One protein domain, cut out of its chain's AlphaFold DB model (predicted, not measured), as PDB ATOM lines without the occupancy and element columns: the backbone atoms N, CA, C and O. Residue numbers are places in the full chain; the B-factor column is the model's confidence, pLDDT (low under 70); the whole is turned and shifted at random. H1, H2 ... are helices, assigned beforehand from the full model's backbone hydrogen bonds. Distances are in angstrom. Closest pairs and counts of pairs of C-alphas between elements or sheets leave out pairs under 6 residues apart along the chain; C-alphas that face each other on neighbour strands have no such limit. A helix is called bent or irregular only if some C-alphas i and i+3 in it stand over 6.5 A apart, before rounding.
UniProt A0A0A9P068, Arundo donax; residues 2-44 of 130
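Overview. This is residues 2 to 44 of the 130 residues of a protein of Arundo donax (UniProt A0A0A9P068). A loose corner of helices H3 and H4, with short H2 near both, has an arm sticking out, residues 2 to 12, that bears H1 at its far end. The 43 printed residues hold four named helices, H1 to H4 in order, and no named strand: all helix, loose, radius of gyration of the C-alphas 12.0 A, spans 31 by 23 by 15 A.

Along the chain. Find C-alpha 2 at (191.906, 205.410, 169.853), where H1, residues 2 to 7, begins. Next come H2, residues 14 to 17, and H3, residues 20 to 26, only just irregular: C-alphas 22 and 25 are 7.0 A apart. H4, residues 30 to 43, runs 20.5 A to C-alpha 43 at (199.594, 189.328, 149.934).

Arrangement. Look at Phe 26 and Leu 33, the closest C-alphas of H3 and H4, 5.8 A apart: these helices only just touch, with 3 pairs of C-alphas within 8 A, only at the corner, H4 with residues 32 to 33 alone. They stand at a steep tilt of 66 degrees, opposite ways. H2 is close but not clearly touching H4, closest C-alphas Lys 14 and Leu 36, 7.5 A. H1 is apart from H2, H3 and H4. O i to N i+4 pairs are within hydrogen-bond range throughout H1, in 8 of 10 in H4 and 1 of 3 in H3, where 2 of 4 O i to N i+3 pairs are; H2 is too short for an i+4 pair.

Size, cuts and confidence. The C-alphas farthest apart, Met 7 and Pro 25, are 32.0 A apart. The printed part has no cut, no link is long, and no printed residue is under 70 in pLDDT.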
ATOM      1  N   ALA A   2     190.787 204.700 169.215       86.19
ATOM      2  CA  ALA A   2     191.906 205.410 169.853       86.19
ATOM      3  C   ALA A   2     192.832 204.534 170.738       86.19
ATOM      4  O   ALA A   2     194.040 204.608 170.534       86.19
ATOM      5  N   PRO A   3     192.335 203.630 171.613       92.75
ATOM      6  CA  PRO A   3     193.218 202.758 172.400       92.75
ATOM      7  C   PRO A   3     194.049 201.800 171.538       92.75
ATOM      8  O   PRO A   3     195.226 201.581 171.800       92.75
ATOM      9  N   LEU A   4     193.447 201.265 170.472       88.88
ATOM     10  CA  LEU A   4     194.117 200.345 169.559       88.88
ATOM     11  C   LEU A   4     195.194 201.061 168.739       88.88
ATOM     12  O   LEU A   4     196.286 200.534 168.592       88.88
ATOM     13  N   ARG A   5     194.928 202.285 168.270       91.19
ATOM     14  CA  ARG A   5     195.931 203.109 167.574       91.19
ATOM     15  C   ARG A   5     197.069 203.556 168.491       91.19
ATOM     16  O   ARG A   5     198.190 203.678 168.026       91.19
ATOM     17  N   ASN A   6     196.798 203.761 169.781       94.00
ATOM     18  CA  ASN A   6     197.847 204.076 170.751       94.00
ATOM     19  C   ASN A   6     198.820 202.898 170.942       94.00
ATOM     20  O   ASN A   6     200.019 203.101 171.072       94.00
ATOM     21  N   MET A   7     198.307 201.663 170.920       92.38
ATOM     22  CA  MET A   7     199.132 200.449 170.992       92.38
ATOM     23  C   MET A   7     199.787 200.090 169.649       92.38
ATOM     24  O   MET A   7     200.898 199.568 169.622       92.38
ATOM     25  N   PHE A   8     199.109 200.374 168.536       92.62
ATOM     26  CA  PHE A   8     199.548 200.062 167.177       92.62
ATOM     27  C   PHE A   8     199.530 201.342 166.327       92.62
ATOM     28  O   PHE A   8     198.554 201.589 165.612       92.62
ATOM     29  N   PRO A   9     200.588 202.171 166.382       92.56
ATOM     30  CA  PRO A   9     200.604 203.476 165.712       92.56
ATOM     31  C   PRO A   9     200.521 203.367 164.184       92.56
ATOM     32  O   PRO A   9     199.955 204.241 163.537       92.56
ATOM     33  N   ASN A  10     201.001 202.257 163.618       93.25
ATOM     34  CA  ASN A  10     200.939 201.959 162.183       93.25
ATOM     35  C   ASN A  10     199.677 201.164 161.795       93.25
ATOM     36  O   ASN A  10     199.675 200.452 160.792       93.25
ATOM     37  N   LEU A  11     198.624 201.208 162.616       92.56
ATOM     38  CA  LEU A  11     197.364 200.545 162.307       92.56
ATOM     39  C   LEU A  11     196.693 201.230 161.119       92.56
ATOM     40  O   LEU A  11     196.249 202.371 161.242       92.56
ATOM     41  N   VAL A  12     196.563 200.482 160.026       91.88
ATOM     42  CA  VAL A  12     195.860 200.907 158.818       91.88
ATOM     43  C   VAL A  12     194.534 200.162 158.698       91.88
ATOM     44  O   VAL A  12     194.487 198.945 158.902       91.88
ATOM     45  N   THR A  13     193.451 200.869 158.369       89.44
ATOM     46  CA  THR A  13     192.145 200.248 158.073       89.44
ATOM     47  C   THR A  13     191.808 200.324 156.587       89.44
ATOM     48  O   THR A  13     192.407 201.080 155.828       89.44
ATOM     49  N   LYS A  14     190.820 199.546 156.134       85.62
ATOM     50  CA  LYS A  14     190.398 199.573 154.725       85.62
ATOM     51  C   LYS A  14     189.864 200.931 154.269       85.62
ATOM     52  O   LYS A  14     190.010 201.273 153.103       85.62
ATOM     53  N   GLU A  15     189.298 201.712 155.185       87.00
ATOM     54  CA  GLU A  15     188.862 203.090 154.942       87.00
ATOM     55  C   GLU A  15     190.035 204.060 154.731       87.00
ATOM     56  O   GLU A  15     189.825 205.160 154.233       87.00
ATOM     57  N   GLU A  16     191.254 203.661 155.101       88.94
ATOM     58  CA  GLU A  16     192.489 204.415 154.854       88.94
ATOM     59  C   GLU A  16     193.224 203.920 153.599       88.94
ATOM     60  O   GLU A  16     193.983 204.676 153.000       88.94
ATOM     61  N   LEU A  17     192.983 202.671 153.177       87.06
ATOM     62  CA  LEU A  17     193.564 202.086 151.962       87.06
ATOM     63  C   LEU A  17     192.849 202.508 150.672       87.06
ATOM     64  O   LEU A  17     193.451 202.444 149.603       87.06
ATOM     65  N   ALA A  18     191.574 202.889 150.756       88.12
ATOM     66  CA  ALA A  18     190.753 203.261 149.608       88.12
ATOM     67  C   ALA A  18     189.903 204.496 149.915       88.12
ATOM     68  O   ALA A  18     189.467 204.718 151.047       88.12
ATOM     69  N   SER A  19     189.622 205.296 148.890       90.94
ATOM     70  CA  SER A  19     188.799 206.493 149.031       90.94
ATOM     71  C   SER A  19     187.335 206.157 149.337       90.94
ATOM     72  O   SER A  19     186.797 205.100 148.991       90.94
ATOM     73  N   ALA A  20     186.624 207.118 149.933       90.88
ATOM     74  CA  ALA A  20     185.194 206.981 150.198       90.88
ATOM     75  C   ALA A  20     184.360 206.750 148.923       90.88
ATOM     76  O   ALA A  20     183.292 206.141 149.019       90.88
ATOM     77  N   ALA A  21     184.829 207.236 147.767       93.25
ATOM     78  CA  ALA A  21     184.195 207.037 146.467       93.25
ATOM     79  C   ALA A  21     184.402 205.605 145.949       93.25
ATOM     80  O   ALA A  21     183.439 204.980 145.517       93.25
ATOM     81  N   GLU A  22     185.615 205.056 146.070       90.94
ATOM     82  CA  GLU A  22     185.921 203.667 145.686       90.94
ATOM     83  C   GLU A  22     185.191 202.647 146.565       90.94
ATOM     84  O   GLU A  22     184.749 201.609 146.080       90.94
ATOM     85  N   LEU A  23     185.006 202.952 147.854       90.38
ATOM     86  CA  LEU A  23     184.286 202.078 148.784       90.38
ATOM     87  C   LEU A  23     182.759 202.207 148.687       90.38
ATOM     88  O   LEU A  23     182.044 201.300 149.123       90.38
ATOM     89  N   ALA A  24     182.233 203.309 148.137       91.19
ATOM     90  CA  ALA A  24     180.795 203.588 148.106       91.19
ATOM     91  C   ALA A  24     179.946 202.469 147.466       91.19
ATOM     92  O   ALA A  24     178.937 202.108 148.082       91.19
ATOM     93  N   PRO A  25     180.336 201.860 146.324       91.00
ATOM     94  CA  PRO A  25     179.575 200.770 145.707       91.00
ATOM     95  C   PRO A  25     179.473 199.528 146.598       91.00
ATOM     96  O   PRO A  25     178.494 198.791 146.537       91.00
ATOM     97  N   PHE A  26     180.467 199.298 147.459       89.06
ATOM     98  CA  PHE A  26     180.572 198.082 148.259       89.06
ATOM     99  C   PHE A  26     179.984 198.227 149.669       89.06
ATOM    100  O   PHE A  26     179.782 197.222 150.344       89.06
ATOM    101  N   ARG A  27     179.628 199.442 150.120       84.75
ATOM    102  CA  ARG A  27     179.106 199.699 151.483       84.75
ATOM    103  C   ARG A  27     177.890 198.855 151.878       84.75
ATOM    104  O   ARG A  27     177.708 198.583 153.059       84.75
ATOM    105  N   ARG A  28     177.062 198.439 150.914       87.88
ATOM    106  CA  ARG A  28     175.887 197.571 151.141       87.88
ATOM    107  C   ARG A  28     176.157 196.087 150.858       87.88
ATOM    108  O   ARG A  28     175.270 195.258 151.025       87.88
ATOM    109  N   HIS A  29     177.376 195.750 150.449       88.12
ATOM    110  CA  HIS A  29     177.796 194.415 150.043       88.12
ATOM    111  C   HIS A  29     178.973 193.964 150.908       88.12
ATOM    112  O   HIS A  29     180.129 193.981 150.489       88.12
ATOM    113  N   VAL A  30     178.664 193.550 152.140       84.31
ATOM    114  CA  VAL A  30     179.667 193.179 153.156       84.31
ATOM    115  C   VAL A  30     180.617 192.087 152.653       84.31
ATOM    116  O   VAL A  30     181.823 192.182 152.863       84.31
ATOM    117  N   THR A  31     180.104 191.093 151.923       85.00
ATOM    118  CA  THR A  31     180.923 190.030 151.319       85.00
ATOM    119  C   THR A  31     181.912 190.576 150.290       85.00
ATOM    120  O   THR A  31     183.064 190.157 150.266       85.00
ATOM    121  N   SER A  32     181.496 191.545 149.471       87.88
ATOM    122  CA  SER A  32     182.378 192.183 148.490       87.88
ATOM    123  C   SER A  32     183.437 193.051 149.168       87.88
ATOM    124  O   SER A  32     184.590 193.032 148.757       87.88
ATOM    125  N   LEU A  33     183.087 193.752 150.254       88.12
ATOM    126  CA  LEU A  33     184.071 194.477 151.068       88.12
ATOM    127  C   LEU A  33     185.107 193.543 151.701       88.12
ATOM    128  O   LEU A  33     186.272 193.918 151.810       88.12
ATOM    129  N   ALA A  34     184.712 192.328 152.086       89.19
ATOM    130  CA  ALA A  34     185.631 191.337 152.640       89.19
ATOM    131  C   ALA A  34     186.670 190.839 151.616       89.19
ATOM    132  O   ALA A  34     187.704 190.305 152.013       89.19
ATOM    133  N   ALA A  35     186.446 191.039 150.311       89.81
ATOM    134  CA  ALA A  35     187.438 190.716 149.285       89.81
ATOM    135  C   ALA A  35     188.707 191.581 149.410       89.81
ATOM    136  O   ALA A  35     189.804 191.101 149.126       89.81
ATOM    137  N   LEU A  36     188.578 192.826 149.887       90.00
ATOM    138  CA  LEU A  36     189.728 193.688 150.164       90.00
ATOM    139  C   LEU A  36     190.540 193.152 151.348       90.00
ATOM    140  O   LEU A  36     191.755 192.995 151.239       90.00
ATOM    141  N   ASP A  37     189.856 192.793 152.439       91.06
ATOM    142  CA  ASP A  37     190.480 192.164 153.607       91.06
ATOM    143  C   ASP A  37     191.198 190.859 153.197       91.06
ATOM    144  O   ASP A  37     192.327 190.599 153.619       91.06
ATOM    145  N   PHE A  38     190.579 190.066 152.313       92.62
ATOM    146  CA  PHE A  38     191.163 188.842 151.760       92.62
ATOM    147  C   PHE A  38     192.441 189.119 150.967       92.62
ATOM    148  O   PHE A  38     193.452 188.461 151.204       92.62
ATOM    149  N   LEU A  39     192.423 190.086 150.045       92.38
ATOM    150  CA  LEU A  39     193.574 190.390 149.194       92.38
ATOM    151  C   LEU A  39     194.775 190.878 150.014       92.38
ATOM    152  O   LEU A  39     195.895 190.421 149.783       92.38
ATOM    153  N   VAL A  40     194.538 191.756 150.993       92.81
ATOM    154  CA  VAL A  40     195.585 192.245 151.902       92.81
ATOM    155  C   VAL A  40     196.190 191.081 152.691       92.81
ATOM    156  O   VAL A  40     197.409 190.929 152.722       92.81
ATOM    157  N   CYS A  41     195.354 190.206 153.256       93.56
ATOM    158  CA  CYS A  41     195.816 189.036 154.009       93.56
ATOM    159  C   CYS A  41     196.509 187.984 153.127       93.56
ATOM    160  O   CYS A  41     197.409 187.281 153.582       93.56
ATOM    161  N   LEU A  42     196.099 187.851 151.865       92.75
ATOM    162  CA  LEU A  42     196.720 186.939 150.910       92.75
ATOM    163  C   LEU A  42     198.131 187.407 150.536       92.75
ATOM    164  O   LEU A  42     199.021 186.570 150.404       92.75
ATOM    165  N   ARG A  43     198.331 188.721 150.378       91.75
ATOM    166  CA  ARG A  43     199.594 189.328 149.934       91.75
ATOM    167  C   ARG A  43     200.542 189.727 151.063       91.75
ATOM    168  O   ARG A  43     201.688 190.044 150.773       91.75
ATOM    169  N   SER A  44     200.102 189.708 152.319       93.81
ATOM    170  CA  SER A  44     200.959 190.054 153.454       93.81
ATOM    171  C   SER A  44     202.030 188.992 153.716       93.81
ATOM    172  O   SER A  44     201.778 187.791 153.587       93.81
TER     173      SER A  44